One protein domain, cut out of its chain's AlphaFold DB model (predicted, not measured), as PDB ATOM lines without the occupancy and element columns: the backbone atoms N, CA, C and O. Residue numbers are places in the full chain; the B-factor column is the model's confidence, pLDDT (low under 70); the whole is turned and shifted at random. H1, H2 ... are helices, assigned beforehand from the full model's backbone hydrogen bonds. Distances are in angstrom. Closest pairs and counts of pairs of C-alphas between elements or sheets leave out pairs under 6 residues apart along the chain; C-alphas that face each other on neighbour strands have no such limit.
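AT A GLANCE: This is residues 18 to 76 of the 87 residues of an uncharacterized protein of Chloroflexi bacterium (UniProt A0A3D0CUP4). With little regular structure, this is a loose, open loop: H2 and H3 come near each other end to end, the unnamed residues 37 to 62 run from the far end of H2 round to the far end of H3, and short H1 sits by the junction. Residues 51 to 56 stick out. The printed part has 59 residues, 23 of them in H1, H2 and H3 in that order; the class is all helix, with no named strand. The radius of gyration of the C-alphas is 13.7 A, and the spans are 41 by 24 by 15 A.

IN THESE COORDINATES: H2, residues 27 to 36, is 14.3 A long, beginning at C-alpha 27 (172.246, 197.006, 197.833). H3, residues 63 to 71, is 12.0 A long, ending at C-alpha 71 (178.149, 198.257, 200.353). H1, residues 20 to 23, spans 5.1 A.

HOW THE PARTS SIT: H2 and H3 are close but not clearly touching, their closest C-alphas, Arg 27 and Asp 71, 6.5 A apart. They run the same way at a tilt of 38 degrees, only just steep. H1 is close to but not clearly touching H2, with the closest C-alphas, Pro 20 and Arg 27, 7.6 A apart. Every O i to N i+4 pair is within hydrogen-bond range in H2 and H3; H1 is too short for one. Residues 42 to 43 pair antiparallel with 73 to 74.

THE WHOLE: The farthest C-alphas, Ala 37 and Glu 58, are 41.5 A apart. The printed part has no cut; the link H2 to H3 is long. Residues 73 to 76 are under pLDDT 70.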
ATOM      1  N   MET A  18     175.462 202.404 202.134       82.94
ATOM      2  CA  MET A  18     174.438 202.098 203.124       82.94
ATOM      3  C   MET A  18     174.865 200.923 203.976       82.94
ATOM      4  O   MET A  18     175.530 200.008 203.500       82.94
ATOM      5  N   ASP A  19     174.450 200.967 205.233       87.44
ATOM      6  CA  ASP A  19     174.567 199.851 206.154       87.44
ATOM      7  C   ASP A  19     173.296 198.986 206.042       87.44
ATOM      8  O   ASP A  19     172.211 199.455 206.412       87.44
ATOM      9  N   PRO A  20     173.395 197.737 205.543       87.38
ATOM     10  CA  PRO A  20     172.246 196.848 205.416       87.38
ATOM     11  C   PRO A  20     171.589 196.507 206.755       87.38
ATOM     12  O   PRO A  20     170.374 196.320 206.792       87.38
ATOM     13  N   GLN A  21     172.349 196.444 207.857       89.06
ATOM     14  CA  GLN A  21     171.776 196.197 209.182       89.06
ATOM     15  C   GLN A  21     170.933 197.382 209.655       89.06
ATOM     16  O   GLN A  21     169.864 197.178 210.226       89.06
ATOM     17  N   ALA A  22     171.391 198.610 209.412       90.56
ATOM     18  CA  ALA A  22     170.658 199.809 209.810       90.56
ATOM     19  C   ALA A  22     169.435 200.077 208.917       90.56
ATOM     20  O   ALA A  22     168.408 200.541 209.406       90.56
ATOM     21  N   PHE A  23     169.541 199.800 207.614       87.81
ATOM     22  CA  PHE A  23     168.473 200.063 206.646       87.81
ATOM     23  C   PHE A  23     167.451 198.919 206.540       87.81
ATOM     24  O   PHE A  23     166.289 199.158 206.221       87.81
ATOM     25  N   GLY A  24     167.864 197.679 206.814       91.81
ATOM     26  CA  GLY A  24     167.019 196.487 206.703       91.81
ATOM     27  C   GLY A  24     166.933 195.893 205.292       91.81
ATOM     28  O   GLY A  24     166.138 194.984 205.067       91.81
ATOM     29  N   ALA A  25     167.740 196.379 204.346       89.06
ATOM     30  CA  ALA A  25     167.865 195.816 203.004       89.06
ATOM     31  C   ALA A  25     169.289 195.997 202.465       89.06
ATOM     32  O   ALA A  25     169.977 196.961 202.806       89.06
ATOM     33  N   ASP A  26     169.729 195.063 201.623       89.06
ATOM     34  CA  ASP A  26     171.026 195.144 200.959       89.06
ATOM     35  C   ASP A  26     170.968 195.984 199.670       89.06
ATOM     36  O   ASP A  26     169.910 196.437 199.216       89.06
ATOM     37  N   ARG A  27     172.136 196.206 199.059       87.12
ATOM     38  CA  ARG A  27     172.246 197.006 197.833       87.12
ATOM     39  C   ARG A  27     171.452 196.435 196.649       87.12
ATOM     40  O   ARG A  27     171.038 197.210 195.792       87.12
ATOM     41  N   GLU A  28     171.260 195.117 196.566       90.19
ATOM     42  CA  GLU A  28     170.584 194.492 195.425       90.19
ATOM     43  C   GLU A  28     169.075 194.624 195.562       90.19
ATOM     44  O   GLU A  28     168.416 194.973 194.587       90.19
ATOM     45  N   ALA A  29     168.540 194.445 196.771       91.31
ATOM     46  CA  ALA A  29     167.142 194.730 197.067       91.31
ATOM     47  C   ALA A  29     166.782 196.178 196.693       91.31
ATOM     48  O   ALA A  29     165.745 196.437 196.088       91.31
ATOM     49  N   ILE A  30     167.683 197.120 196.978       89.00
ATOM     50  CA  ILE A  30     167.487 198.535 196.651       89.00
ATOM     51  C   ILE A  30     167.603 198.781 195.149       89.00
ATOM     52  O   ILE A  30     166.767 199.486 194.591       89.00
ATOM     53  N   ARG A  31     168.579 198.169 194.469       89.44
ATOM     54  CA  ARG A  31     168.697 198.251 193.006       89.44
ATOM     55  C   ARG A  31     167.432 197.738 192.312       89.44
ATOM     56  O   ARG A  31     166.968 198.367 191.369       89.44
ATOM     57  N   VAL A  32     166.877 196.618 192.779       92.12
ATOM     58  CA  VAL A  32     165.637 196.038 192.240       92.12
ATOM     59  C   VAL A  32     164.446 196.964 192.487       92.12
ATOM     60  O   VAL A  32     163.710 197.245 191.548       92.12
ATOM     61  N   ALA A  33     164.297 197.514 193.694       91.88
ATOM     62  CA  ALA A  33     163.223 198.467 193.993       91.88
ATOM     63  C   ALA A  33     163.321 199.756 193.152       91.88
ATOM     64  O   ALA A  33     162.307 200.317 192.737       91.88
ATOM     65  N   LEU A  34     164.540 200.232 192.879       91.19
ATOM     66  CA  LEU A  34     164.772 201.370 191.987       91.19
ATOM     67  C   LEU A  34     164.411 201.028 190.537       91.19
ATOM     68  O   LEU A  34     163.730 201.818 189.886       91.19
ATOM     69  N   GLU A  35     164.788 199.843 190.056       91.62
ATOM     70  CA  GLU A  35     164.424 199.358 188.721       91.62
ATOM     71  C   GLU A  35     162.897 199.258 188.548       91.62
ATOM     72  O   GLU A  35     162.364 199.706 187.537       91.62
ATOM     73  N   GLU A  36     162.170 198.758 189.555       94.69
ATOM     74  CA  GLU A  36     160.695 198.718 189.560       94.69
ATOM     75  C   GLU A  36     160.067 200.118 189.465       94.69
ATOM     76  O   GLU A  36     159.002 200.293 188.869       94.69
ATOM     77  N   ALA A  37     160.745 201.131 190.007       93.88
ATOM     78  CA  ALA A  37     160.372 202.537 189.885       93.88
ATOM     79  C   ALA A  37     160.897 203.204 188.597       93.88
ATOM     80  O   ALA A  37     160.750 204.418 188.435       93.88
ATOM     81  N   ASN A  38     161.490 202.431 187.680       91.56
ATOM     82  CA  ASN A  38     162.122 202.897 186.445       91.56
ATOM     83  C   ASN A  38     163.269 203.901 186.697       91.56
ATOM     84  O   ASN A  38     163.475 204.849 185.933       91.56
ATOM     85  N   ILE A  39     163.997 203.706 187.799       89.12
ATOM     86  CA  ILE A  39     165.187 204.464 188.185       89.12
ATOM     87  C   ILE A  39     166.395 203.549 188.011       89.12
ATOM     88  O   ILE A  39     166.598 202.604 188.773       89.12
ATOM     89  N   GLU A  40     167.229 203.855 187.019       88.69
ATOM     90  CA  GLU A  40     168.469 203.111 186.824       88.69
ATOM     91  C   GLU A  40     169.383 203.286 188.041       88.69
ATOM     92  O   GLU A  40     169.540 204.390 188.558       88.69
ATOM     93  N   SER A  41     169.996 202.185 188.472       88.62
ATOM     94  CA  SER A  41     171.121 202.182 189.401       88.62
ATOM     95  C   SER A  41     172.050 201.001 189.119       88.62
ATOM     96  O   SER A  41     171.652 199.958 188.592       88.62
ATOM     97  N   ARG A  42     173.330 201.167 189.440       87.50
ATOM     98  CA  ARG A  42     174.411 200.201 189.214       87.50
ATOM     99  C   ARG A  42     175.225 200.027 190.496       87.50
ATOM    100  O   ARG A  42     175.168 200.881 191.363       87.50
ATOM    101  N   PRO A  43     175.988 198.949 190.689       87.69
ATOM    102  CA  PRO A  43     177.012 198.917 191.734       87.69
ATOM    103  C   PRO A  43     178.188 199.845 191.396       87.69
ATOM    104  O   PRO A  43     178.393 200.198 190.232       87.69
ATOM    105  N   LEU A  44     178.996 200.204 192.400       89.88
ATOM    106  CA  LEU A  44     180.291 200.848 192.156       89.88
ATOM    107  C   LEU A  44     181.211 199.946 191.313       89.88
ATOM    108  O   LEU A  44     180.964 198.752 191.133       89.88
ATOM    109  N   TRP A  45     182.295 200.517 190.787       90.06
ATOM    110  CA  TRP A  45     183.259 199.768 189.984       90.06
ATOM    111  C   TRP A  45     183.834 198.577 190.752       90.06
ATOM    112  O   TRP A  45     184.266 198.716 191.898       90.06
ATOM    113  N   LYS A  46     183.890 197.412 190.093       92.50
ATOM    114  CA  LYS A  46     184.548 196.231 190.651       92.50
ATOM    115  C   LYS A  46     186.055 196.509 190.786       92.50
ATOM    116  O   LYS A  46     186.695 196.769 189.762       92.50
ATOM    117  N   PRO A  47     186.633 196.430 192.001       95.12
ATOM    118  CA  PRO A  47     188.056 196.657 192.222       95.12
ATOM    119  C   PRO A  47     188.899 195.769 191.312       95.12
ATOM    120  O   PRO A  47     188.549 194.607 191.090       95.12
ATOM    121  N   MET A  48     189.993 196.315 190.776       96.50
ATOM    122  CA  MET A  48     190.819 195.622 189.781       96.50
ATOM    123  C   MET A  48     191.308 194.263 190.285       96.50
ATOM    124  O   MET A  48     191.161 193.273 189.580       96.50
ATOM    125  N   HIS A  49     191.782 194.189 191.528       95.69
ATOM    126  CA  HIS A  49     192.310 192.965 192.136       95.69
ATOM    127  C   HIS A  49     191.260 191.868 192.379       95.69
ATOM    128  O   HIS A  49     191.616 190.732 192.663       95.69
ATOM    129  N   LEU A  50     189.964 192.174 192.238       95.25
ATOM    130  CA  LEU A  50     188.891 191.172 192.259       95.25
ATOM    131  C   LEU A  50     188.522 190.653 190.861       95.25
ATOM    132  O   LEU A  50     187.626 189.809 190.723       95.25
ATOM    133  N   GLN A  51     189.106 191.204 189.798       96.62
ATOM    134  CA  GLN A  51     188.821 190.781 188.432       96.62
ATOM    135  C   GLN A  51     189.772 189.645 188.030       96.62
ATOM    136  O   GLN A  51     190.977 189.785 188.224       96.62
ATOM    137  N   PRO A  52     189.274 188.552 187.417       96.69
ATOM    138  CA  PRO A  52     190.107 187.395 187.075       96.69
ATOM    139  C   PRO A  52     191.330 187.732 186.214       96.69
ATOM    140  O   PRO A  52     192.380 187.124 186.362       96.69
ATOM    141  N   VAL A  53     191.211 188.741 185.345       97.81
ATOM    142  CA  VAL A  53     192.303 189.197 184.472       97.81
ATOM    143  C   VAL A  53     193.509 189.764 185.240       97.81
ATOM    144  O   VAL A  53     194.600 189.820 184.686       97.81
ATOM    145  N   PHE A  54     193.334 190.152 186.508       96.88
ATOM    146  CA  PHE A  54     194.387 190.708 187.367       96.88
ATOM    147  C   PHE A  54     194.745 189.797 188.551       96.88
ATOM    148  O   PHE A  54     195.411 190.248 189.479       96.88
ATOM    149  N   GLN A  55     194.316 188.530 188.545       95.62
ATOM    150  CA  GLN A  55     194.517 187.612 189.677       95.62
ATOM    151  C   GLN A  55     195.999 187.390 190.041       95.62
ATOM    152  O   GLN A  55     196.313 187.173 191.206       95.62
ATOM    153  N   ASP A  56     196.898 187.474 189.053       96.69
ATOM    154  CA  ASP A  56     198.340 187.238 189.209       96.69
ATOM    155  C   ASP A  56     199.142 188.548 189.358       96.69
ATOM    156  O   ASP A  56     200.374 188.545 189.337       96.69
ATOM    157  N   CYS A  57     198.459 189.692 189.465       96.94
ATOM    158  CA  CYS A  57     199.095 190.998 189.607       96.94
ATOM    159  C   CYS A  57     199.315 191.370 191.078       96.94
ATOM    160  O   CYS A  57     198.510 191.055 191.955       96.94
ATOM    161  N   GLU A  58     200.383 192.125 191.343       96.38
ATOM    162  CA  GLU A  58     200.612 192.702 192.664       96.38
ATOM    163  C   GLU A  58     199.463 193.645 193.050       96.38
ATOM    164  O   GLU A  58     199.017 194.478 192.258       96.38
ATOM    165  N   THR A  59     198.995 193.518 194.291       95.31
ATOM    166  CA  THR A  59     197.946 194.363 194.862       95.31
ATOM    167  C   THR A  59     198.424 194.926 196.192       95.31
ATOM    168  O   THR A  59     198.831 194.177 197.079       95.31
ATOM    169  N   VAL A  60     198.334 196.247 196.359       95.50
ATOM    170  CA  VAL A  60     198.660 196.932 197.615       95.50
ATOM    171  C   VAL A  60     197.379 197.499 198.221       95.50
ATOM    172  O   VAL A  60     196.750 198.394 197.658       95.50
ATOM    173  N   GLY A  61     196.984 196.986 199.386       94.62
ATOM    174  CA  GLY A  61     195.730 197.367 200.038       94.62
ATOM    175  C   GLY A  61     194.512 196.707 199.382       94.62
ATOM    176  O   GLY A  61     194.529 195.514 199.116       94.62
ATOM    177  N   GLY A  62     193.434 197.470 199.170       93.25
ATOM    178  CA  GLY A  62     192.224 196.994 198.476       93.25
ATOM    179  C   GLY A  62     190.975 196.873 199.352       93.25
ATOM    180  O   GLY A  62     189.875 197.062 198.843       93.25
ATOM    181  N   ALA A  63     191.123 196.704 200.670       94.56
ATOM    182  CA  ALA A  63     189.995 196.506 201.592       94.56
ATOM    183  C   ALA A  63     188.925 197.615 201.522       94.56
ATOM    184  O   ALA A  63     187.729 197.336 201.569       94.56
ATOM    185  N   VAL A  64     189.337 198.877 201.353       93.19
ATOM    186  CA  VAL A  64     188.400 200.006 201.189       93.19
ATOM    187  C   VAL A  64     187.635 199.901 199.869       93.19
ATOM    188  O   VAL A  64     186.427 200.107 199.848       93.19
ATOM    189  N   ALA A  65     188.313 199.556 198.773       92.94
ATOM    190  CA  ALA A  65     187.672 199.403 197.470       92.94
ATOM    191  C   ALA A  65     186.691 198.219 197.464       92.94
ATOM    192  O   ALA A  65     185.607 198.325 196.899       92.94
ATOM    193  N   GLU A  66     187.036 197.117 198.135       94.00
ATOM    194  CA  GLU A  66     186.143 195.970 198.322       94.00
ATOM    195  C   GLU A  66     184.901 196.332 199.134       94.00
ATOM    196  O   GLU A  66     183.791 195.987 198.731       94.00
ATOM    197  N   ALA A  67     185.072 197.054 200.246       91.44
ATOM    198  CA  ALA A  67     183.961 197.505 201.076       91.44
ATOM    199  C   ALA A  67     183.037 198.460 200.309       91.44
ATOM    200  O   ALA A  67     181.825 198.268 200.300       91.44
ATOM    201  N   LEU A  68     183.601 199.436 199.589       91.06
ATOM    202  CA  LEU A  68     182.827 200.347 198.744       91.06
ATOM    203  C   LEU A  68     182.086 199.602 197.634       91.06
ATOM    204  O   LEU A  68     180.922 199.894 197.383       91.06
ATOM    205  N   PHE A  69     182.728 198.624 196.993       90.06
ATOM    206  CA  PHE A  69     182.052 197.792 196.008       90.06
ATOM    207  C   PHE A  69     180.890 197.042 196.652       90.06
ATOM    208  O   PHE A  69     179.780 197.136 196.146       90.06
ATOM    209  N   ARG A  70     181.117 196.346 197.771       87.50
ATOM    210  CA  ARG A  70     180.117 195.534 198.480       87.50
ATOM    211  C   ARG A  70     178.917 196.349 198.976       87.50
ATOM    212  O   ARG A  70     177.792 195.912 198.763       87.50
ATOM    213  N   ASP A  71     179.157 197.512 199.578       81.88
ATOM    214  CA  ASP A  71     178.149 198.257 200.353       81.88
ATOM    215  C   ASP A  71     177.613 199.509 199.630       81.88
ATOM    216  O   ASP A  71     176.663 200.153 200.085       81.88
ATOM    217  N   GLY A  72     178.220 199.896 198.506       71.62
ATOM    218  CA  GLY A  72     177.848 201.092 197.757       71.62
ATOM    219  C   GLY A  72     176.960 200.800 196.546       71.62
ATOM    220  O   GLY A  72     177.452 200.252 195.553       71.62
ATOM    221  N   PRO A  73     175.676 201.206 196.545       61.72
ATOM    222  CA  PRO A  73     174.952 201.416 195.297       61.72
ATOM    223  C   PRO A  73     175.429 202.703 194.589       61.72
ATOM    224  O   PRO A  73     175.860 203.680 195.201       61.72
ATOM    225  N   CYS A  74     175.334 202.713 193.265       56.53
ATOM    226  CA  CYS A  74     175.889 203.713 192.357       56.53
ATOM    227  C   CYS A  74     174.843 204.176 191.306       56.53
ATOM    228  O   CYS A  74     174.538 203.473 190.351       56.53
ATOM    229  N   HIS A  75     174.373 205.417 191.491       56.53
ATOM    230  CA  HIS A  75     173.771 206.405 190.559       56.53
ATOM    231  C   HIS A  75     172.325 206.402 190.090       56.53
ATOM    232  O   HIS A  75     171.917 205.512 189.371       56.53
ATOM    233  N   ALA A  76     171.718 207.594 190.233       36.91
ATOM    234  CA  ALA A  76     171.075 208.320 189.130       36.91
ATOM    235  C   ALA A  76     171.851 209.638 188.827       36.91
ATOM    236  O   ALA A  76     172.281 210.309 189.776       36.91
TER     237      ALA A  76